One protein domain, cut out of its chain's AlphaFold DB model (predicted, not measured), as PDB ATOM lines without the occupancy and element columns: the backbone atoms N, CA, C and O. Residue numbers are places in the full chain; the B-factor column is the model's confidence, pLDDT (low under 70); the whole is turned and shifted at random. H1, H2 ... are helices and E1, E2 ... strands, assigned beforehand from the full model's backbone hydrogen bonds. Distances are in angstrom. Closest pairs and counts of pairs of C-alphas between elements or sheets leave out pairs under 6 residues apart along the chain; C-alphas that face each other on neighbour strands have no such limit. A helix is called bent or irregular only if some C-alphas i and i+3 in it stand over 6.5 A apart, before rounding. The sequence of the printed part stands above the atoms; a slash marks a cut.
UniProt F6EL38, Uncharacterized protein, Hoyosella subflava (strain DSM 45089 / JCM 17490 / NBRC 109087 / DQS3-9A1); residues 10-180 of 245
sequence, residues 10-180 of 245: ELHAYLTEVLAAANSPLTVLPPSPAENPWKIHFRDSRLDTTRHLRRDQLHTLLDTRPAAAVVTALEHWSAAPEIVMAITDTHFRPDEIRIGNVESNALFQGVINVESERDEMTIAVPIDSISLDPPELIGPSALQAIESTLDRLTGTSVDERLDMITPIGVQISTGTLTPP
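This is residues 10 to 180 of the 245 residues of an uncharacterized protein of Hoyosella subflava (strain DSM 45089 / JCM 17490 / NBRC 109087 / DQS3-9A1) (UniProt F6EL38). Two lobes stand in a row along the longest axis, joined by the bent helix H3: the first is the small sheet E1 E2 E3 with H1 and arm H3a on one face and H2 at its rim, the second the sheet E4 E5 E6 with arm H3b and H5 on one face. H4 sits between the lobes beside H3a, and the short H6 and H7 lie at the far end. The printed part has 171 residues with seven named helices and six named strands, in the order H1 E1 E2 E3 H2 H3 E4 H4 E5 E6 H5 H6 H7; the class is mixed, and both sheets are antiparallel. It is only just compact, close to loose, with a radius of gyration of the C-alphas of 18.6 A, and spans 59 by 32 by 26 A.

Find C-alpha 10 at (95.745, 37.692, 52.551); from there H1 runs 16.4 A to residue 21. Next come E1, residues 26 to 28, E2, 39 to 44, E3, 49 to 54, and H2, 55 to 64. H3, residues 67 to 89, was assigned as one helix by its hydrogen bonds but is bent, with C-alphas 78 and 81 7.1 A apart; its arms are H3a, 67 to 78, 16.6 A, and H3b, 81 to 89, 12.1 A. Then read E4, 97 to 100, H4, 102 to 109, E5, 111 to 116, and E6, 121 to 126. H5, 135 to 154, spans 29.4 A and is irregular, with C-alphas 136 and 139 7.1 A apart. H6 is 158 to 163; H7, 168 to 173, ends at C-alpha 173 (75.394, 11.461, 14.761).

E1 E2 E3 form a meander, each strand the antiparallel neighbour of the one before; look for N 27 and O 43 at 2.9 A, and N 42 and O 51 at 2.8 A. H1 and H3a are on the same face, and touch about perpendicular at 89 degrees, closest at C-alphas 19 and 71, 6.2 A. H2 only grazes this sheet with residues 55 to 58. H3a touches H4 at a shallow tilt of 17 degrees, opposite ways, with C-alphas 77 and 107 closest at 4.8 A. H4 stands at the level of the sheet E4 E5 E6, where N 98 and O 115 are 2.8 A apart and N 123 and O 114 2.7 A. H3b and H5 on its one face make two layers, helices on one face of a sheet; they touch about perpendicular at 88 degrees, closest at C-alphas 86 and 139, 4.5 A. H6 is close to but not clearly touching H5, and H7 only grazes the sheet. Every O i to N i+4 pair is within hydrogen-bond range in H1, H2, H3a, H3b, H4, H6 and H7; H5 has 14 of 16.

The farthest C-alphas, of Pro 33 and Thr 176, are 60.6 A apart. The printed part has no cut and no long link. Confidence is under 70 at residue 33, residues 91 to 95 and residues 178 to 180.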
ATOM      1  N   GLU A  10      96.359  36.746  53.492       84.94
ATOM      2  CA  GLU A  10      95.745  37.692  52.551       84.94
ATOM      3  C   GLU A  10      94.700  37.012  51.658       84.94
ATOM      4  O   GLU A  10      93.594  37.527  51.500       84.94
ATOM      5  N   LEU A  11      95.006  35.824  51.119       86.12
ATOM      6  CA  LEU A  11      94.061  35.061  50.301       86.12
ATOM      7  C   LEU A  11      92.826  34.627  51.109       86.12
ATOM      8  O   LEU A  11      91.710  34.732  50.608       86.12
ATOM      9  N   HIS A  12      92.996  34.173  52.356       89.12
ATOM     10  CA  HIS A  12      91.858  33.821  53.218       89.12
ATOM     11  C   HIS A  12      90.989  35.038  53.529       89.12
ATOM     12  O   HIS A  12      89.764  34.950  53.427       89.12
ATOM     13  N   ALA A  13      91.609  36.167  53.883       89.19
ATOM     14  CA  ALA A  13      90.896  37.408  54.163       89.19
ATOM     15  C   ALA A  13      90.100  37.878  52.937       89.19
ATOM     16  O   ALA A  13      88.900  38.126  53.045       89.19
ATOM     17  N   TYR A  14      90.738  37.893  51.764       90.94
ATOM     18  CA  TYR A  14      90.104  38.270  50.504       90.94
ATOM     19  C   TYR A  14      88.896  37.385  50.172       90.94
ATOM     20  O   TYR A  14      87.814  37.890  49.884       90.94
ATOM     21  N   LEU A  15      89.040  36.058  50.245       92.31
ATOM     22  CA  LEU A  15      87.932  35.139  49.961       92.31
ATOM     23  C   LEU A  15      86.791  35.294  50.964       92.31
ATOM     24  O   LEU A  15      85.629  35.232  50.579       92.31
ATOM     25  N   THR A  16      87.117  35.506  52.239       93.81
ATOM     26  CA  THR A  16      86.117  35.734  53.287       93.81
ATOM     27  C   THR A  16      85.286  36.976  52.978       93.81
ATOM     28  O   THR A  16      84.060  36.924  53.044       93.81
ATOM     29  N   GLU A  17      85.938  38.072  52.587       93.25
ATOM     30  CA  GLU A  17      85.269  39.318  52.207       93.25
ATOM     31  C   GLU A  17      84.407  39.142  50.953       93.25
ATOM     32  O   GLU A  17      83.239  39.525  50.946       93.25
ATOM     33  N   VAL A  18      84.950  38.509  49.910       93.56
ATOM     34  CA  VAL A  18      84.254  38.305  48.633       93.56
ATOM     35  C   VAL A  18      83.019  37.414  48.787       93.56
ATOM     36  O   VAL A  18      81.964  37.737  48.240       93.56
ATOM     37  N   LEU A  19      83.115  36.318  49.546       94.81
ATOM     38  CA  LEU A  19      81.971  35.433  49.796       94.81
ATOM     39  C   LEU A  19      80.897  36.134  50.632       94.81
ATOM     40  O   LEU A  19      79.713  36.032  50.312       94.81
ATOM     41  N   ALA A  20      81.297  36.888  51.659       92.31
ATOM     42  CA  ALA A  20      80.361  37.658  52.473       92.31
ATOM     43  C   ALA A  20      79.651  38.744  51.648       92.31
ATOM     44  O   ALA A  20      78.434  38.885  51.739       92.31
ATOM     45  N   ALA A  21      80.383  39.468  50.796       92.69
ATOM     46  CA  ALA A  21      79.820  40.493  49.918       92.69
ATOM     47  C   ALA A  21      78.814  39.922  48.903       92.69
ATOM     48  O   ALA A  21      77.854  40.598  48.535       92.69
ATOM     49  N   ALA A  22      79.014  38.675  48.472       92.44
ATOM     50  CA  ALA A  22      78.109  37.967  47.574       92.44
ATOM     51  C   ALA A  22      76.918  37.296  48.287       92.44
ATOM     52  O   ALA A  22      76.072  36.716  47.613       92.44
ATOM     53  N   ASN A  23      76.829  37.368  49.624       92.31
ATOM     54  CA  ASN A  23      75.892  36.580  50.439       92.31
ATOM     55  C   ASN A  23      75.963  35.074  50.133       92.31
ATOM     56  O   ASN A  23      74.948  34.376  50.149       92.31
ATOM     57  N   SER A  24      77.165  34.584  49.834       92.75
ATOM     58  CA  SER A  24      77.377  33.182  49.503       92.75
ATOM     59  C   SER A  24      77.092  32.290  50.724       92.75
ATOM     60  O   SER A  24      77.470  32.641  51.847       92.75
ATOM     61  N   PRO A  25      76.514  31.092  50.527       92.00
ATOM     62  CA  PRO A  25      76.329  30.102  51.586       92.00
ATOM     63  C   PRO A  25      77.647  29.465  52.051       92.00
ATOM     64  O   PRO A  25      77.661  28.758  53.065       92.00
ATOM     65  N   LEU A  26      78.744  29.700  51.322       94.44
ATOM     66  CA  LEU A  26      80.086  29.257  51.670       94.44
ATOM     67  C   LEU A  26      80.776  30.203  52.644       94.44
ATOM     68  O   LEU A  26      80.772  31.421  52.480       94.44
ATOM     69  N   THR A  27      81.478  29.600  53.595       94.62
ATOM     70  CA  THR A  27      82.353  30.285  54.547       94.62
ATOM     71  C   THR A  27      83.752  29.688  54.486       94.62
ATOM     72  O   THR A  27      83.907  28.468  54.435       94.62
ATOM     73  N   VAL A  28      84.781  30.536  54.478       93.75
ATOM     74  CA  VAL A  28      86.179  30.086  54.554       93.75
ATOM     75  C   VAL A  28      86.494  29.756  56.004       93.75
ATOM     76  O   VAL A  28      86.282  30.578  56.897       93.75
ATOM     77  N   LEU A  29      86.998  28.551  56.247       90.56
ATOM     78  CA  LEU A  29      87.439  28.157  57.576       90.56
ATOM     79  C   LEU A  29      88.841  28.718  57.853       90.56
ATOM     80  O   LEU A  29      89.675  28.772  56.944       90.56
ATOM     81  N   PRO A  30      89.120  29.145  59.097       84.62
ATOM     82  CA  PRO A  30      90.438  29.637  59.460       84.62
ATOM     83  C   PRO A  30      91.483  28.520  59.316       84.62
ATOM     84  O   PRO A  30      91.183  27.362  59.617       84.62
ATOM     85  N   PRO A  31      92.717  28.848  58.896       78.06
ATOM     86  CA  PRO A  31      93.760  27.852  58.707       78.06
ATOM     87  C   PRO A  31      94.105  27.169  60.037       78.06
ATOM     88  O   PRO A  31      94.482  27.826  61.010       78.06
ATOM     89  N   SER A  32      94.009  25.840  60.076       76.12
ATOM     90  CA  SER A  32      94.451  25.050  61.224       76.12
ATOM     91  C   SER A  32      95.920  24.633  61.065       76.12
ATOM     92  O   SER A  32      96.315  24.172  59.994       76.12
ATOM     93  N   PRO A  33      96.754  24.712  62.120       67.38
ATOM     94  CA  PRO A  33      98.163  24.313  62.049       67.38
ATOM     95  C   PRO A  33      98.369  22.810  61.803       67.38
ATOM     96  O   PRO A  33      99.470  22.397  61.446       67.38
ATOM     97  N   ALA A  34      97.334  21.989  62.003       71.50
ATOM     98  CA  ALA A  34      97.354  20.558  61.701       71.50
ATOM     99  C   ALA A  34      96.921  20.236  60.258       71.50
ATOM    100  O   ALA A  34      97.026  19.087  59.827       71.50
ATOM    101  N   GLU A  35      96.411  21.220  59.515       74.81
ATOM    102  CA  GLU A  35      95.904  21.025  58.163       74.81
ATOM    103  C   GLU A  35      96.983  21.252  57.109       74.81
ATOM    104  O   GLU A  35      98.014  21.890  57.329       74.81
ATOM    105  N   ASN A  36      96.742  20.689  55.927       78.38
ATOM    106  CA  ASN A  36      97.633  20.887  54.803       78.38
ATOM    107  C   ASN A  36      97.659  22.398  54.472       78.38
ATOM    108  O   ASN A  36      96.586  22.966  54.229       78.38
ATOM    109  N   PRO A  37      98.841  23.047  54.348       76.62
ATOM    110  CA  PRO A  37      98.963  24.270  53.538       76.62
ATOM    111  C   PRO A  37      98.538  23.903  52.099       76.62
ATOM    112  O   PRO A  37      97.986  22.852  51.895       76.62
ATOM    113  N   TRP A  38      98.697  24.645  51.018       83.19
ATOM    114  CA  TRP A  38      98.167  24.204  49.688       83.19
ATOM    115  C   TRP A  38      96.645  23.979  49.566       83.19
ATOM    116  O   TRP A  38      96.166  23.974  48.438       83.19
ATOM    117  N   LYS A  39      95.873  23.814  50.644       88.50
ATOM    118  CA  LYS A  39      94.421  23.643  50.654       88.50
ATOM    119  C   LYS A  39      93.770  24.812  51.390       88.50
ATOM    120  O   LYS A  39      94.366  25.424  52.279       88.50
ATOM    121  N   ILE A  40      92.571  25.163  50.949       90.06
ATOM    122  CA  ILE A  40      91.689  26.137  51.592       90.06
ATOM    123  C   ILE A  40      90.387  25.420  51.871       90.06
ATOM    124  O   ILE A  40      89.850  24.755  50.984       90.06
ATOM    125  N   HIS A  41      89.928  25.527  53.110       91.69
ATOM    126  CA  HIS A  41      88.755  24.829  53.595       91.69
ATOM    127  C   HIS A  41      87.542  25.753  53.536       91.69
ATOM    128  O   HIS A  41      87.598  26.904  53.968       91.69
ATOM    129  N   PHE A  42      86.447  25.229  53.004       94.25
ATOM    130  CA  PHE A  42      85.169  25.906  52.871       94.25
ATOM    131  C   PHE A  42      84.098  25.076  53.567       94.25
ATOM    132  O   PHE A  42      84.073  23.855  53.412       94.25
ATOM    133  N   ARG A  43      83.196  25.732  54.292       93.50
ATOM    134  CA  ARG A  43      81.969  25.127  54.811       93.50
ATOM    135  C   ARG A  43      80.774  25.670  54.044       93.50
ATOM    136  O   ARG A  43      80.610  26.887  53.980       93.50
ATOM    137  N   ASP A  44      79.948  24.774  53.513       92.75
ATOM    138  CA  ASP A  44      78.669  25.110  52.886       92.75
ATOM    139  C   ASP A  44      77.540  24.967  53.906       92.75
ATOM    140  O   ASP A  44      77.267  23.874  54.404       92.75
ATOM    141  N   SER A  45      76.898  26.084  54.240       90.12
ATOM    142  CA  SER A  45      75.805  26.123  55.217       90.12
ATOM    143  C   SER A  45      74.529  25.420  54.748       90.12
ATOM    144  O   SER A  45      73.743  25.004  55.595       90.12
ATOM    145  N   ARG A  46      74.333  25.242  53.434       88.75
ATOM    146  CA  ARG A  46      73.159  24.545  52.873       88.75
ATOM    147  C   ARG A  46      73.242  23.034  53.065       88.75
ATOM    148  O   ARG A  46      72.225  22.367  53.179       88.75
ATOM    149  N   LEU A  47      74.467  22.512  53.064       84.38
ATOM    150  CA  LEU A  47      74.755  21.078  53.006       84.38
ATOM    151  C   LEU A  47      75.371  20.553  54.311       84.38
ATOM    152  O   LEU A  47      75.556  19.354  54.467       84.38
ATOM    153  N   ASP A  48      75.734  21.456  55.226       83.81
ATOM    154  CA  ASP A  48      76.513  21.188  56.440       83.81
ATOM    155  C   ASP A  48      77.805  20.383  56.184       83.81
ATOM    156  O   ASP A  48      78.292  19.635  57.033       83.81
ATOM    157  N   THR A  49      78.400  20.555  54.999       82.81
ATOM    158  CA  THR A  49      79.637  19.874  54.603       82.81
ATOM    159  C   THR A  49      80.828  20.821  54.592       82.81
ATOM    160  O   THR A  49      80.725  22.014  54.298       82.81
ATOM    161  N   THR A  50      81.997  20.269  54.924       89.94
ATOM    162  CA  THR A  50      83.285  20.952  54.770       89.94
ATOM    163  C   THR A  50      84.049  20.325  53.617       89.94
ATOM    164  O   THR A  50      84.255  19.111  53.582       89.94
ATOM    165  N   ARG A  51      84.508  21.155  52.686       89.75
ATOM    166  CA  ARG A  51      85.303  20.742  51.529       89.75
ATOM    167  C   ARG A  51      86.582  21.555  51.459       89.75
ATOM    168  O   ARG A  51      86.705  22.597  52.092       89.75
ATOM    169  N   HIS A  52      87.550  21.075  50.691       91.25
ATOM    170  CA  HIS A  52      88.807  21.786  50.505       91.25
ATOM    171  C   HIS A  52      89.180  21.887  49.032       91.25
ATOM    172  O   HIS A  52      89.140  20.896  48.307       91.25
ATOM    173  N   LEU A  53      89.602  23.073  48.609       91.19
ATOM    174  CA  LEU A  53      90.109  23.317  47.263       91.19
ATOM    175  C   LEU A  53      91.610  23.582  47.323       91.19
ATOM    176  O   LEU A  53      92.109  24.170  48.288       91.19
ATOM    177  N   ARG A  54      92.351  23.143  46.303       90.44
ATOM    178  CA  ARG A  54      93.774  23.468  46.228       90.44
ATOM    179  C   ARG A  54      93.985  24.939  45.864       90.44
ATOM    180  O   ARG A  54      93.254  25.514  45.060       90.44
ATOM    181  N   ARG A  55      95.013  25.546  46.456       88.94
ATOM    182  CA  ARG A  55      95.359  26.964  46.283       88.94
ATOM    183  C   ARG A  55      95.707  27.309  44.842       88.94
ATOM    184  O   ARG A  55      95.322  28.372  44.384       88.94
ATOM    185  N   ASP A  56      96.381  26.420  44.119       88.56
ATOM    186  CA  ASP A  56      96.705  26.595  42.697       88.56
ATOM    187  C   ASP A  56      95.446  26.684  41.819       88.56
ATOM    188  O   ASP A  56      95.347  27.566  40.965       88.56
ATOM    189  N   GLN A  57      94.450  25.831  42.071       87.75
ATOM    190  CA  GLN A  57      93.160  25.882  41.376       87.75
ATOM    191  C   GLN A  57      92.419  27.187  41.680       87.75
ATOM    192  O   GLN A  57      91.837  27.789  40.779       87.75
ATOM    193  N   LEU A  58      92.483  27.656  42.927       89.50
ATOM    194  CA  LEU A  58      91.849  28.908  43.321       89.50
ATOM    195  C   LEU A  58      92.548  30.140  42.741       89.50
ATOM    196  O   LEU A  58      91.874  31.030  42.235       89.50
ATOM    197  N   HIS A  59      93.882  30.173  42.749       89.31
ATOM    198  CA  HIS A  59      94.648  31.213  42.064       89.31
ATOM    199  C   HIS A  59      94.312  31.242  40.574       89.31
ATOM    200  O   HIS A  59      94.006  32.299  40.044       89.31
ATOM    201  N   THR A  60      94.228  30.075  39.930       88.31
ATOM    202  CA  THR A  60      93.812  29.983  38.523       88.31
ATOM    203  C   THR A  60      92.434  30.614  38.290       88.31
ATOM    204  O   THR A  60      92.240  31.311  37.297       88.31
ATOM    205  N   LEU A  61      91.464  30.408  39.186       89.88
ATOM    206  CA  LEU A  61      90.144  31.041  39.075       89.88
ATOM    207  C   LEU A  61      90.208  32.555  39.265       89.88
ATOM    208  O   LEU A  61      89.612  33.284  38.478       89.88
ATOM    209  N   LEU A  62      90.936  33.015  40.280       90.00
ATOM    210  CA  LEU A  62      91.094  34.436  40.588       90.00
ATOM    211  C   LEU A  62      91.816  35.199  39.471       90.00
ATOM    212  O   LEU A  62      91.453  36.333  39.178       90.00
ATOM    213  N   ASP A  63      92.779  34.559  38.811       90.00
ATOM    214  CA  ASP A  63      93.537  35.151  37.707       90.00
ATOM    215  C   ASP A  63      92.730  35.206  36.400       90.00
ATOM    216  O   ASP A  63      93.025  36.006  35.513       90.00
ATOM    217  N   THR A  64      91.715  34.346  36.250       88.00
ATOM    218  CA  THR A  64      90.966  34.189  34.990       88.00
ATOM    219  C   THR A  64      89.541  34.730  35.035       88.00
ATOM    220  O   THR A  64      88.907  34.839  33.983       88.00
ATOM    221  N   ARG A  65      89.004  35.052  36.219       89.00
ATOM    222  CA  ARG A  65      87.589  35.402  36.400       89.00
ATOM    223  C   ARG A  65      87.388  36.561  37.372       89.00
ATOM    224  O   ARG A  65      88.146  36.706  38.326       89.00
ATOM    225  N   PRO A  66      86.318  37.355  37.189       90.94
ATOM    226  CA  PRO A  66      85.920  38.339  38.186       90.94
ATOM    227  C   PRO A  66      85.463  37.652  39.479       90.94
ATOM    228  O   PRO A  66      84.931  36.541  39.447       90.94
ATOM    229  N   ALA A  67      85.593  38.354  40.607       88.81
ATOM    230  CA  ALA A  67      85.280  37.838  41.943       88.81
ATOM    231  C   ALA A  67      83.891  37.180  42.037       88.81
ATOM    232  O   ALA A  67      83.781  36.065  42.536       88.81
ATOM    233  N   ALA A  68      82.852  37.806  41.474       90.00
ATOM    234  CA  ALA A  68      81.496  37.251  41.468       90.00
ATOM    235  C   ALA A  68      81.416  35.877  40.775       90.00
ATOM    236  O   ALA A  68      80.790  34.957  41.290       90.00
ATOM    237  N   ALA A  69      82.109  35.701  39.647       91.50
ATOM    238  CA  ALA A  69      82.141  34.420  38.942       91.50
ATOM    239  C   ALA A  69      82.973  33.362  39.684       91.50
ATOM    240  O   ALA A  69      82.722  32.169  39.529       91.50
ATOM    241  N   VAL A  70      83.959  33.779  40.489       93.31
ATOM    242  CA  VAL A  70      84.700  32.872  41.378       93.31
ATOM    243  C   VAL A  70      83.804  32.376  42.508       93.31
ATOM    244  O   VAL A  70      83.824  31.185  42.792       93.31
ATOM    245  N   VAL A  71      82.982  33.245  43.102       94.81
ATOM    246  CA  VAL A  71      81.994  32.837  44.113       94.81
ATOM    247  C   VAL A  71      81.049  31.783  43.548       94.81
ATOM    248  O   VAL A  71      80.973  30.687  44.095       94.81
ATOM    249  N   THR A  72      80.415  32.063  42.407       94.50
ATOM    250  CA  THR A  72      79.509  31.108  41.756       94.50
ATOM    251  C   THR A  72      80.209  29.784  41.436       94.50
ATOM    252  O   THR A  72      79.671  28.719  41.717       94.50
ATOM    253  N   ALA A  73      81.443  29.824  40.925       94.06
ATOM    254  CA  ALA A  73      82.230  28.620  40.661       94.06
ATOM    255  C   ALA A  73      82.505  27.789  41.927       94.06
ATOM    256  O   ALA A  73      82.469  26.558  41.880       94.06
ATOM    257  N   LEU A  74      82.784  28.446  43.057       95.31
ATOM    258  CA  LEU A  74      82.989  27.775  44.340       95.31
ATOM    259  C   LEU A  74      81.692  27.154  44.861       95.31
ATOM    260  O   LEU A  74      81.724  26.022  45.340       95.31
ATOM    261  N   GLU A  75      80.562  27.848  44.732       95.12
ATOM    262  CA  GLU A  75      79.244  27.316  45.103       95.12
ATOM    263  C   GLU A  75      78.834  26.123  44.232       95.12
ATOM    264  O   GLU A  75      78.268  25.151  44.730       95.12
ATOM    265  N   HIS A  76      79.142  26.164  42.935       95.25
ATOM    266  CA  HIS A  76      78.937  25.036  42.028       95.25
ATOM    267  C   HIS A  76      79.789  23.841  42.437       95.25
ATOM    268  O   HIS A  76      79.293  22.721  42.541       95.25
ATOM    269  N   TRP A  77      81.071  24.079  42.707       94.94
ATOM    270  CA  TRP A  77      81.992  23.047  43.166       94.94
ATOM    271  C   TRP A  77      81.576  22.429  44.507       94.94
ATOM    272  O   TRP A  77      81.717  21.216  44.675       94.94
ATOM    273  N   SER A  78      81.042  23.220  45.446       93.94
ATOM    274  CA  SER A  78      80.584  22.695  46.735       93.94
ATOM    275  C   SER A  78      79.332  21.831  46.600       93.94
ATOM    276  O   SER A  78      79.245  20.786  47.248       93.94
ATOM    277  N   ALA A  79      78.399  22.238  45.737       92.81
ATOM    278  CA  ALA A  79      77.122  21.568  45.532       92.81
ATOM    279  C   ALA A  79      77.233  20.275  44.718       92.81
ATOM    280  O   ALA A  79      76.493  19.320  44.960       92.81
ATOM    281  N   ALA A  80      78.146  20.232  43.744       93.06
ATOM    282  CA  ALA A  80      78.151  19.182  42.734       93.06
ATOM    283  C   ALA A  80      78.195  17.754  43.305       93.06
ATOM    284  O   ALA A  80      77.436  16.917  42.821       93.06
ATOM    285  N   PRO A  81      78.994  17.425  44.336       90.88
ATOM    286  CA  PRO A  81      79.040  16.040  44.795       90.88
ATOM    287  C   PRO A  81      77.811  15.632  45.620       90.88
ATOM    288  O   PRO A  81      77.466  14.456  45.604       90.88
ATOM    289  N   GLU A  82      77.108  16.579  46.255       91.25
ATOM    290  CA  GLU A  82      75.801  16.300  46.880       91.25
ATOM    291  C   GLU A  82      74.738  16.010  45.821       91.25
ATOM    292  O   GLU A  82      73.976  15.058  45.954       91.25
ATOM    293  N   ILE A  83      74.734  16.774  44.723       90.94
ATOM    294  CA  ILE A  83      73.847  16.513  43.584       90.94
ATOM    295  C   ILE A  83      74.107  15.113  43.018       90.94
ATOM    296  O   ILE A  83      73.173  14.360  42.759       90.94
ATOM    297  N   VAL A  84      75.374  14.739  42.850       89.81
ATOM    298  CA  VAL A  84      75.757  13.424  42.317       89.81
ATOM    299  C   VAL A  84      75.350  12.287  43.243       89.81
ATOM    300  O   VAL A  84      74.837  11.272  42.770       89.81
ATOM    301  N   MET A  85      75.536  12.462  44.551       88.75
ATOM    302  CA  MET A  85      75.063  11.501  45.543       88.75
ATOM    303  C   MET A  85      73.540  11.370  45.480       88.75
ATOM    304  O   MET A  85      73.040  10.262  45.338       88.75
ATOM    305  N   ALA A  86      72.809  12.487  45.442       88.62
ATOM    306  CA  ALA A  86      71.352  12.481  45.364       88.62
ATOM    307  C   ALA A  86      70.818  11.814  44.082       88.62
ATOM    308  O   ALA A  86      69.856  11.051  44.152       88.62
ATOM    309  N   ILE A  87      71.454  12.038  42.924       86.19
ATOM    310  CA  ILE A  87      71.120  11.326  41.677       86.19
ATOM    311  C   ILE A  87      71.317   9.815  41.869       86.19
ATOM    312  O   ILE A  87      70.423   9.030  41.552       86.19
ATOM    313  N   THR A  88      72.455   9.410  42.437       82.12
ATOM    314  CA  THR A  88      72.778   7.993  42.678       82.12
ATOM    315  C   THR A  88      71.789   7.346  43.661       82.12
ATOM    316  O   THR A  88      71.360   6.211  43.452       82.12
ATOM    317  N   ASP A  89      71.366   8.083  44.691       80.56
ATOM    318  CA  ASP A  89      70.461   7.611  45.744       80.56
ATOM    319  C   ASP A  89      68.993   7.550  45.305       80.56
ATOM    320  O   ASP A  89      68.227   6.721  45.806       80.56
ATOM    321  N   THR A  90      68.571   8.373  44.339       70.38
ATOM    322  CA  THR A  90      67.187   8.350  43.823       70.38
ATOM    323  C   THR A  90      66.792   7.054  43.104       70.38
ATOM    324  O   THR A  90      65.657   6.942  42.647       70.38
ATOM    325  N   HIS A  91      67.679   6.052  43.028       57.25
ATOM    326  CA  HIS A  91      67.476   4.814  42.265       57.25
ATOM    327  C   HIS A  91      67.134   5.092  40.795       57.25
ATOM    328  O   HIS A  91      66.536   4.251  40.115       57.25
ATOM    329  N   PHE A  92      67.518   6.272  40.296       61.00
ATOM    330  CA  PHE A  92      67.516   6.530  38.873       61.00
ATOM    331  C   PHE A  92      68.423   5.483  38.257       61.00
ATOM    332  O   PHE A  92      69.559   5.358  38.706       61.00
ATOM    333  N   ARG A  93      67.869   4.667  37.352       61.84
ATOM    334  CA  ARG A  93      68.444   3.389  36.920       61.84
ATOM    335  C   ARG A  93      69.959   3.528  36.755       61.84
ATOM    336  O   ARG A  93      70.393   4.124  35.770       61.84
ATOM    337  N   PRO A  94      70.760   3.043  37.721       50.72
ATOM    338  CA  PRO A  94      72.187   3.355  37.769       50.72
ATOM    339  C   PRO A  94      72.935   2.766  36.566       50.72
ATOM    340  O   PRO A  94      74.042   3.183  36.250       50.72
ATOM    341  N   ASP A  95      72.288   1.831  35.874       53.09
ATOM    342  CA  ASP A  95      72.748   1.181  34.655       53.09
ATOM    343  C   ASP A  95      72.565   2.063  33.403       53.09
ATOM    344  O   ASP A  95      73.124   1.761  32.359       53.09
ATOM    345  N   GLU A  96      71.764   3.132  33.468       73.50
ATOM    346  CA  GLU A  96      71.421   3.968  32.307       73.50
ATOM    347  C   GLU A  96      72.170   5.305  32.299       73.50
ATOM    348  O   GLU A  96      72.263   5.946  31.248       73.50
ATOM    349  N   ILE A  97      72.725   5.723  33.442       77.62
ATOM    350  CA  ILE A  97      73.415   7.002  33.592       77.62
ATOM    351  C   ILE A  97      74.747   6.850  34.327       77.62
ATOM    352  O   ILE A  97      74.825   6.283  35.414       77.62
ATOM    353  N   ARG A  98      75.793   7.475  33.781       82.06
ATOM    354  CA  ARG A  98      77.109   7.605  34.415       82.06
ATOM    355  C   ARG A  98      77.485   9.065  34.573       82.06
ATOM    356  O   ARG A  98      77.214   9.887  33.709       82.06
ATOM    357  N   ILE A  99      78.142   9.403  35.678       83.19
ATOM    358  CA  ILE A  99      78.568  10.779  35.950       83.19
ATOM    359  C   ILE A  99      80.097  10.842  35.950       83.19
ATOM    360  O   ILE A  99      80.765  10.165  36.734       83.19
ATOM    361  N   GLY A 100      80.654  11.654  35.049       70.12
ATOM    362  CA  GLY A 100      82.097  11.815  34.855       70.12
ATOM    363  C   GLY A 100      82.662  13.081  35.516       70.12
ATOM    364  O   GLY A 100      82.002  14.115  35.550       70.12
ATOM    365  N   ASN A 101      83.906  13.001  36.013       74.25
ATOM    366  CA  ASN A 101      84.743  14.091  36.568       74.25
ATOM    367  C   ASN A 101      83.983  15.342  37.068       74.25
ATOM    368  O   ASN A 101      83.971  16.393  36.428       74.25
ATOM    369  N   VAL A 102      83.360  15.224  38.234       83.56
ATOM    370  CA  VAL A 102      82.369  16.183  38.740       83.56
ATOM    371  C   VAL A 102      83.004  17.504  39.168       83.56
ATOM    372  O   VAL A 102      82.583  18.574  38.742       83.56
ATOM    373  N   GLU A 103      84.051  17.438  39.988       86.31
ATOM    374  CA  GLU A 103      84.565  18.616  40.693       86.31
ATOM    375  C   GLU A 103      85.178  19.656  39.750       86.31
ATOM    376  O   GLU A 103      84.961  20.852  39.923       86.31
ATOM    377  N   SER A 104      85.922  19.215  38.730       88.56
ATOM    378  CA  SER A 104      86.544  20.141  37.774       88.56
ATOM    379  C   SER A 104      85.516  20.759  36.825       88.56
ATOM    380  O   SER A 104      85.609  21.946  36.517       88.56
ATOM    381  N   ASN A 105      84.528  19.976  36.381       90.56
ATOM    382  CA  ASN A 105      83.459  20.471  35.512       90.56
ATOM    383  C   ASN A 105      82.566  21.464  36.266       90.56
ATOM    384  O   ASN A 105      82.264  22.532  35.742       90.56
ATOM    385  N   ALA A 106      82.252  21.191  37.531       92.62
ATOM    386  CA  ALA A 106      81.530  22.127  38.380       92.62
ATOM    387  C   ALA A 106      82.309  23.437  38.566       92.62
ATOM    388  O   ALA A 106      81.792  24.514  38.283       92.62
ATOM    389  N   LEU A 107      83.587  23.345  38.944       92.94
ATOM    390  CA  LEU A 107      84.417  24.513  39.242       92.94
ATOM    391  C   LEU A 107      84.679  25.396  38.008       92.94
ATOM    392  O   LEU A 107      84.621  26.623  38.077       92.94
ATOM    393  N   PHE A 108      84.988  24.794  36.859       90.00
ATOM    394  CA  PHE A 108      85.404  25.548  35.673       90.00
ATOM    395  C   PHE A 108      84.307  25.718  34.624       90.00
ATOM    396  O   PHE A 108      84.437  26.591  33.770       90.00
ATOM    397  N   GLN A 109      83.234  24.941  34.651       90.69
ATOM    398  CA  GLN A 109      82.179  25.013  33.635       90.69
ATOM    399  C   GLN A 109      80.784  25.227  34.234       90.69
ATOM    400  O   GLN A 109      79.878  25.579  33.487       90.69
ATOM    401  N   GLY A 110      80.607  25.070  35.551       92.25
ATOM    402  CA  GLY A 110      79.305  25.214  36.207       92.25
ATOM    403  C   GLY A 110      78.301  24.132  35.808       92.25
ATOM    404  O   GLY A 110      77.092  24.366  35.823       92.25
ATOM    405  N   VAL A 111      78.792  22.956  35.401       94.25
ATOM    406  CA  VAL A 111      77.957  21.846  34.923       94.25
ATOM    407  C   VAL A 111      78.330  20.519  35.573       94.25
ATOM    408  O   VAL A 111      79.478  20.297  35.964       94.25
ATOM    409  N   ILE A 112      77.359  19.610  35.604       92.12
ATOM    410  CA  ILE A 112      77.557  18.181  35.842       92.12
ATOM    411  C   ILE A 112      77.410  17.473  34.498       92.12
ATOM    412  O   ILE A 112      76.405  17.640  33.808       92.12
ATOM    413  N   ASN A 113      78.424  16.696  34.115       91.19
ATOM    414  CA  ASN A 113      78.387  15.911  32.886       91.19
ATOM    415  C   ASN A 113      77.801  14.531  33.172       91.19
ATOM    416  O   ASN A 113      78.347  13.761  33.966       91.19
ATOM    417  N   VAL A 114      76.694  14.248  32.497       89.00
ATOM    418  CA  VAL A 114      75.878  13.052  32.655       89.00
ATOM    419  C   VAL A 114      75.920  12.278  31.343       89.00
ATOM    420  O   VAL A 114      75.480  12.765  30.307       89.00
ATOM    421  N   GLU A 115      76.503  11.094  31.355       88.25
ATOM    422  CA  GLU A 115      76.545  10.168  30.227       88.25
ATOM    423  C   GLU A 115      75.291   9.293  30.278       88.25
ATOM    424  O   GLU A 115      75.110   8.547  31.236       88.25
ATOM    425  N   SER A 116      74.426   9.394  29.269       84.81
ATOM    426  CA  SER A 116      73.287   8.489  29.091       84.81
ATOM    427  C   SER A 116      73.734   7.316  28.224       84.81
ATOM    428  O   SER A 116      74.062   7.503  27.048       84.81
ATOM    429  N   GLU A 117      73.763   6.110  28.796       83.50
ATOM    430  CA  GLU A 117      74.068   4.885  28.046       83.50
ATOM    431  C   GLU A 117      72.944   4.563  27.060       83.50
ATOM    432  O   GLU A 117      73.201   4.170  25.925       83.50
ATOM    433  N   ARG A 118      71.694   4.811  27.470       82.69
ATOM    434  CA  ARG A 118      70.504   4.627  26.635       82.69
ATOM    435  C   ARG A 118      70.561   5.475  25.368       82.69
ATOM    436  O   ARG A 118      70.215   5.004  24.288       82.69
ATOM    437  N   ASP A 119      70.946   6.736  25.524       82.81
ATOM    438  CA  ASP A 119      70.926   7.721  24.447       82.81
ATOM    439  C   ASP A 119      72.271   7.828  23.719       82.81
ATOM    440  O   ASP A 119      72.355   8.539  22.722       82.81
ATOM    441  N   GLU A 120      73.309   7.126  24.189       86.38
ATOM    442  CA  GLU A 120      74.691   7.184  23.694       86.38
ATOM    443  C   GLU A 120      75.233   8.624  23.581       86.38
ATOM    444  O   GLU A 120      75.846   9.013  22.581       86.38
ATOM    445  N   MET A 121      74.993   9.450  24.605       84.12
ATOM    446  CA  MET A 121      75.411  10.856  24.602       84.12
ATOM    447  C   MET A 121      75.809  11.384  25.979       84.12
ATOM    448  O   MET A 121      75.340  10.914  27.012       84.12
ATOM    449  N   THR A 122      76.647  12.421  25.981       87.81
ATOM    450  CA  THR A 122      76.989  13.195  27.180       87.81
ATOM    451  C   THR A 122      76.158  14.473  27.234       87.81
ATOM    452  O   THR A 122      76.106  15.241  26.272       87.81
ATOM    453  N   ILE A 123      75.543  14.715  28.384       86.81
ATOM    454  CA  ILE A 123      74.655  15.832  28.681       86.81
ATOM    455  C   ILE A 123      75.358  16.726  29.704       86.81
ATOM    456  O   ILE A 123      75.662  16.288  30.811       86.81
ATOM    457  N   ALA A 124      75.608  17.981  29.342       90.94
ATOM    458  CA  ALA A 124      76.135  18.982  30.267       90.94
ATOM    459  C   ALA A 124      74.970  19.692  30.968       90.94
ATOM    460  O   ALA A 124      74.312  20.550  30.372       90.94
ATOM    461  N   VAL A 125      74.703  19.323  32.220       91.38
ATOM    462  CA  VAL A 125      73.584  19.851  33.010       91.38
ATOM    463  C   VAL A 125      74.057  21.039  33.847       91.38
ATOM    464  O   VAL A 125      74.941  20.858  34.687       91.38
ATOM    465  N   PRO A 126      73.508  22.253  33.653       93.56
ATOM    466  CA  PRO A 126      73.880  23.418  34.452       93.56
ATOM    467  C   PRO A 126      73.521  23.234  35.926       93.56
ATOM    468  O   PRO A 126      72.370  22.936  36.242       93.56
ATOM    469  N   ILE A 127      74.465  23.478  36.836       92.94
ATOM    470  CA  ILE A 127      74.218  23.341  38.283       92.94
ATOM    471  C   ILE A 127      73.151  24.337  38.755       92.94
ATOM    472  O   ILE A 127      72.301  23.980  39.561       92.94
ATOM    473  N   ASP A 128      73.102  25.533  38.161       93.12
ATOM    474  CA  ASP A 128      72.074  26.549  38.446       93.12
ATOM    475  C   ASP A 128      70.638  26.109  38.116       93.12
ATOM    476  O   ASP A 128      69.681  26.760  38.526       93.12
ATOM    477  N   SER A 129      70.465  25.038  37.335       92.38
ATOM    478  CA  SER A 129      69.136  24.493  37.030       92.38
ATOM    479  C   SER A 129      68.623  23.505  38.080       92.38
ATOM    480  O   SER A 129      67.500  23.020  37.957       92.38
ATOM    481  N   ILE A 130      69.427  23.216  39.107       92.25
ATOM    482  CA  ILE A 130      69.141  22.225  40.143       92.25
ATOM    483  C   ILE A 130      68.901  22.955  41.463       92.25
ATOM    484  O   ILE A 130      69.774  23.664  41.963       92.25
ATOM    485  N   SER A 131      67.713  22.777  42.043       91.00
ATOM    486  CA  SER A 131      67.408  23.312  43.366       91.00
ATOM    487  C   SER A 131      68.134  22.509  44.438       91.00
ATOM    488  O   SER A 131      68.057  21.282  44.466       91.00
ATOM    489  N   LEU A 132      68.817  23.221  45.337       88.69
ATOM    490  CA  LEU A 132      69.509  22.633  46.487       88.69
ATOM    491  C   LEU A 132      68.679  22.651  47.775       88.69
ATOM    492  O   LEU A 132      69.063  22.028  48.759       88.69
ATOM    493  N   ASP A 133      67.562  23.378  47.765       86.56
ATOM    494  CA  ASP A 133      66.674  23.557  48.908       86.56
ATOM    495  C   ASP A 133      65.234  23.200  48.491       86.56
ATOM    496  O   ASP A 133      64.754  23.712  47.466       86.56
ATOM    497  N   PRO A 134      64.543  22.313  49.226       87.31
ATOM    498  CA  PRO A 134      65.030  21.532  50.366       87.31
ATOM    499  C   PRO A 134      65.929  20.341  49.960       87.31
ATOM    500  O   PRO A 134      65.788  19.829  48.843       87.31
ATOM    501  N   PRO A 135      66.846  19.873  50.838       84.12
ATOM    502  CA  PRO A 135      67.835  18.843  50.501       84.12
ATOM    503  C   PRO A 135      67.242  17.529  49.970       84.12
ATOM    504  O   PRO A 135      67.812  16.892  49.085       84.12
ATOM    505  N   GLU A 136      66.067  17.128  50.456       85.56
ATOM    506  CA  GLU A 136      65.358  15.932  49.992       85.56
ATOM    507  C   GLU A 136      64.889  16.014  48.529       85.56
ATOM    508  O   GLU A 136      64.620  14.984  47.908       85.56
ATOM    509  N   LEU A 137      64.807  17.220  47.961       89.81
ATOM    510  CA  LEU A 137      64.404  17.445  46.574       89.81
ATOM    511  C   LEU A 137      65.588  17.614  45.615       89.81
ATOM    512  O   LEU A 137      65.352  17.737  44.413       89.81
ATOM    513  N   ILE A 138      66.837  17.543  46.094       90.44
ATOM    514  CA  ILE A 138      68.031  17.655  45.238       90.44
ATOM    515  C   ILE A 138      68.001  16.602  44.129       90.44
ATOM    516  O   ILE A 138      68.170  16.933  42.959       90.44
ATOM    517  N   GLY A 139      67.741  15.340  44.485       89.62
ATOM    518  CA  GLY A 139      67.681  14.235  43.528       89.62
ATOM    519  C   GLY A 139      66.601  14.455  42.461       89.62
ATOM    520  O   GLY A 139      66.941  14.587  41.288       89.62
ATOM    521  N   PRO A 140      65.313  14.584  42.840       90.44
ATOM    522  CA  PRO A 140      64.235  14.884  41.894       90.44
ATOM    523  C   PRO A 140      64.488  16.130  41.033       90.44
ATOM    524  O   PRO A 140      64.256  16.097  39.825       90.44
ATOM    525  N   SER A 141      65.008  17.212  41.622       91.94
ATOM    526  CA  SER A 141      65.329  18.433  40.879       91.94
ATOM    527  C   SER A 141      66.451  18.211  39.866       91.94
ATOM    528  O   SER A 141      66.388  18.756  38.764       91.94
ATOM    529  N   ALA A 142      67.467  17.423  40.215       91.38
ATOM    530  CA  ALA A 142      68.567  17.099  39.319       91.38
ATOM    531  C   ALA A 142      68.101  16.242  38.137       91.38
ATOM    532  O   ALA A 142      68.484  16.507  37.000       91.38
ATOM    533  N   LEU A 143      67.228  15.265  38.387       89.06
ATOM    534  CA  LEU A 143      66.639  14.429  37.340       89.06
ATOM    535  C   LEU A 143      65.793  15.247  36.368       89.06
ATOM    536  O   LEU A 143      65.978  15.149  35.157       89.06
ATOM    537  N   GLN A 144      64.947  16.135  36.890       90.00
ATOM    538  CA  GLN A 144      64.168  17.045  36.059       90.00
ATOM    539  C   GLN A 144      65.069  17.955  35.208       90.00
ATOM    540  O   GLN A 144      64.774  18.214  34.040       90.00
ATOM    541  N   ALA A 145      66.185  18.435  35.764       91.38
ATOM    542  CA  ALA A 145      67.154  19.242  35.029       91.38
ATOM    543  C   ALA A 145      67.873  18.444  33.926       91.38
ATOM    544  O   ALA A 145      68.087  18.975  32.831       91.38
ATOM    545  N   ILE A 146      68.217  17.177  34.188       89.25
ATOM    546  CA  ILE A 146      68.779  16.252  33.194       89.25
ATOM    547  C   ILE A 146      67.786  16.059  32.047       89.25
ATOM    548  O   ILE A 146      68.141  16.312  30.897       89.25
ATOM    549  N   GLU A 147      66.546  15.677  32.354       87.38
ATOM    550  CA  GLU A 147      65.494  15.433  31.361       87.38
ATOM    551  C   GLU A 147      65.192  16.687  30.545       87.38
ATOM    552  O   GLU A 147      65.218  16.646  29.320       87.38
ATOM    553  N   SER A 148      65.015  17.836  31.199       87.81
ATOM    554  CA  SER A 148      64.771  19.105  30.509       87.81
ATOM    555  C   SER A 148      65.934  19.502  29.595       87.81
ATOM    556  O   SER A 148      65.730  20.013  28.490       87.81
ATOM    557  N   THR A 149      67.173  19.256  30.031       86.88
ATOM    558  CA  THR A 149      68.356  19.522  29.209       86.88
ATOM    559  C   THR A 149      68.414  18.576  28.016       86.88
ATOM    560  O   THR A 149      68.708  19.033  26.910       86.88
ATOM    561  N   LEU A 150      68.108  17.295  28.218       85.19
ATOM    562  CA  LEU A 150      68.053  16.286  27.168       85.19
ATOM    563  C   LEU A 150      66.972  16.627  26.138       85.19
ATOM    564  O   LEU A 150      67.298  16.745  24.962       85.19
ATOM    565  N   ASP A 151      65.748  16.916  26.583       85.38
ATOM    566  CA  ASP A 151      64.623  17.309  25.728       85.38
ATOM    567  C   ASP A 151      64.953  18.535  24.881       85.38
ATOM    568  O   ASP A 151      64.631  18.612  23.695       85.38
ATOM    569  N   ARG A 152      65.650  19.505  25.475       83.19
ATOM    570  CA  ARG A 152      66.129  20.676  24.747       83.19
ATOM    571  C   ARG A 152      67.214  20.298  23.734       83.19
ATOM    572  O   ARG A 152      67.208  20.807  22.624       83.19
ATOM    573  N   LEU A 153      68.173  19.445  24.076       79.44
ATOM    574  CA  LEU A 153      69.245  19.081  23.142       79.44
ATOM    575  C   LEU A 153      68.735  18.263  21.954       79.44
ATOM    576  O   LEU A 153      69.230  18.429  20.841       79.44
ATOM    577  N   THR A 154      67.756  17.396  22.186       79.62
ATOM    578  CA  THR A 154      67.254  16.466  21.178       79.62
ATOM    579  C   THR A 154      66.001  16.971  20.470       79.62
ATOM    580  O   THR A 154      65.723  16.554  19.352       79.62
ATOM    581  N   GLY A 155      65.237  17.870  21.090       80.31
ATOM    582  CA  GLY A 155      63.917  18.270  20.602       80.31
ATOM    583  C   GLY A 155      62.862  17.172  20.746       80.31
ATOM    584  O   GLY A 155      61.881  17.207  20.010       80.31
ATOM    585  N   THR A 156      63.075  16.210  21.647       78.69
ATOM    586  CA  THR A 156      62.164  15.081  21.894       78.69
ATOM    587  C   THR A 156      61.763  15.004  23.359       78.69
ATOM    588  O   THR A 156      62.469  15.542  24.205       78.69
ATOM    589  N   SER A 157      60.661  14.329  23.677       84.50
ATOM    590  CA  SER A 157      60.284  14.012  25.065       84.50
ATOM    591  C   SER A 157      60.850  12.664  25.531       84.50
ATOM    592  O   SER A 157      61.362  11.875  24.729       84.50
ATOM    593  N   VAL A 158      60.739  12.372  26.832       81.62
ATOM    594  CA  VAL A 158      61.088  11.054  27.393       81.62
ATOM    595  C   VAL A 158      60.320   9.941  26.679       81.62
ATOM    596  O   VAL A 158      60.950   9.018  26.173       81.62
ATOM    597  N   ASP A 159      58.995  10.057  26.567       82.50
ATOM    598  CA  ASP A 159      58.146   9.033  25.943       82.50
ATOM    599  C   ASP A 159      58.521   8.794  24.471       82.50
ATOM    600  O   ASP A 159      58.642   7.653  24.032       82.50
ATOM    601  N   GLU A 160      58.825   9.858  23.722       81.56
ATOM    602  CA  GLU A 160      59.281   9.729  22.333       81.56
ATOM    603  C   GLU A 160      60.606   8.966  22.235       81.56
ATOM    604  O   GLU A 160      60.757   8.100  21.374       81.56
ATOM    605  N   ARG A 161      61.560   9.228  23.140       81.12
ATOM    606  CA  ARG A 161      62.820   8.464  23.218       81.12
ATOM    607  C   ARG A 161      62.610   7.029  23.702       81.12
ATOM    608  O   ARG A 161      63.443   6.162  23.419       81.12
ATOM    609  N   LEU A 162      61.534   6.762  24.444       80.94
ATOM    610  CA  LEU A 162      61.153   5.410  24.848       80.94
ATOM    611  C   LEU A 162      60.696   4.559  23.661       80.94
ATOM    612  O   LEU A 162      61.066   3.386  23.593       80.94
ATOM    613  N   ASP A 163      59.993   5.171  22.712       83.38
ATOM    614  CA  ASP A 163      59.446   4.508  21.525       83.38
ATOM    615  C   ASP A 163      60.455   4.371  20.364       83.38
ATOM    616  O   ASP A 163      60.206   3.660  19.383       83.38
ATOM    617  N   MET A 164      61.616   5.029  20.453       78.00
ATOM    618  CA  MET A 164      62.662   4.966  19.429       78.00
ATOM    619  C   MET A 164      63.404   3.622  19.432       78.00
ATOM    620  O   MET A 164      63.954   3.184  20.438       78.00
ATOM    621  N   ILE A 165      63.495   2.999  18.251       81.62
ATOM    622  CA  ILE A 165      64.237   1.740  18.049       81.62
ATOM    623  C   ILE A 165      65.755   1.965  18.132       81.62
ATOM    624  O   ILE A 165      66.490   1.085  18.577       81.62
ATOM    625  N   THR A 166      66.237   3.122  17.674       82.81
ATOM    626  CA  THR A 166      67.659   3.494  17.711       82.81
ATOM    627  C   THR A 166      67.902   4.628  18.708       82.81
ATOM    628  O   THR A 166      67.116   5.579  18.714       82.81
ATOM    629  N   PRO A 167      68.994   4.573  19.502       84.56
ATOM    630  CA  PRO A 167      69.367   5.636  20.434       84.56
ATOM    631  C   PRO A 167      69.430   7.011  19.775       84.56
ATOM    632  O   PRO A 167      69.873   7.156  18.627       84.56
ATOM    633  N   ILE A 168      69.028   8.044  20.514       82.44
ATOM    634  CA  ILE A 168      68.939   9.393  19.955       82.44
ATOM    635  C   ILE A 168      70.308   9.974  19.589       82.44
ATOM    636  O   ILE A 168      70.432  10.612  18.543       82.44
ATOM    637  N   GLY A 169      71.364   9.671  20.350       81.19
ATOM    638  CA  GLY A 169      72.737  10.052  20.016       81.19
ATOM    639  C   GLY A 169      73.194   9.476  18.675       81.19
ATOM    640  O   GLY A 169      73.825  10.180  17.881       81.19
ATOM    641  N   VAL A 170      72.784   8.247  18.341       82.31
ATOM    642  CA  VAL A 170      73.063   7.633  17.033       82.31
ATOM    643  C   VAL A 170      72.322   8.372  15.920       82.31
ATOM    644  O   VAL A 170      72.928   8.703  14.896       82.31
ATOM    645  N   GLN A 171      71.042   8.693  16.112       80.50
ATOM    646  CA  GLN A 171      70.262   9.439  15.117       80.50
ATOM    647  C   GLN A 171      70.799  10.856  14.877       80.50
ATOM    648  O   GLN A 171      70.845  11.319  13.737       80.50
ATOM    649  N   ILE A 172      71.271  11.532  15.927       78.50
ATOM    650  CA  ILE A 172      71.947  12.830  15.805       78.50
ATOM    651  C   ILE A 172      73.256  12.666  15.028       78.50
ATOM    652  O   ILE A 172      73.498  13.392  14.065       78.50
ATOM    653  N   SER A 173      74.084  11.681  15.394       78.50
ATOM    654  CA  SER A 173      75.394  11.461  14.761       78.50
ATOM    655  C   SER A 173      75.301  11.126  13.268       78.50
ATOM    656  O   SER A 173      76.200  11.451  12.492       78.50
ATOM    657  N   THR A 174      74.203  10.489  12.861       81.25
ATOM    658  CA  THR A 174      73.919  10.108  11.474       81.25
ATOM    659  C   THR A 174      73.122  11.173  10.715       81.25
ATOM    660  O   THR A 174      72.938  11.038   9.506       81.25
ATOM    661  N   GLY A 175      72.697  12.247  11.390       72.75
ATOM    662  CA  GLY A 175      71.936  13.352  10.804       72.75
ATOM    663  C   GLY A 175      70.491  12.997  10.454       72.75
ATOM    664  O   GLY A 175      69.881  13.680   9.637       72.75
ATOM    665  N   THR A 176      69.947  11.921  11.028       74.06
ATOM    666  CA  THR A 176      68.563  11.490  10.785       74.06
ATOM    667  C   THR A 176      67.571  12.154  11.732       74.06
ATOM    668  O   THR A 176      66.376  12.165  11.441       74.06
ATOM    669  N   LEU A 177      68.045  12.713  12.852       72.19
ATOM    670  CA  LEU A 177      67.209  13.501  13.752       72.19
ATOM    671  C   LEU A 177      66.978  14.899  13.165       72.19
ATOM    672  O   LEU A 177      67.927  15.600  12.808       72.19
ATOM    673  N   THR A 178      65.717  15.317  13.081       64.94
ATOM    674  CA  THR A 178      65.388  16.677  12.637       64.94
ATOM    675  C   THR A 178      65.660  17.643  13.791       64.94
ATOM    676  O   THR A 178      65.181  17.386  14.895       64.94
ATOM    677  N   PRO A 179      66.419  18.734  13.588       58.91
ATOM    678  CA  PRO A 179      66.712  19.658  14.672       58.91
ATOM    679  C   PRO A 179      65.426  20.350  15.162       58.91
ATOM    680  O   PRO A 179      64.530  20.616  14.354       58.91
ATOM    681  N   PRO A 180      65.334  20.687  16.461       61.19
ATOM    682  CA  PRO A 180      64.201  21.429  16.996       61.19
ATOM    683  C   PRO A 180      63.977  22.747  16.245       61.19
ATOM    684  O   PRO A 180      64.936  23.375  15.797       61.19
TER     685      PRO A 180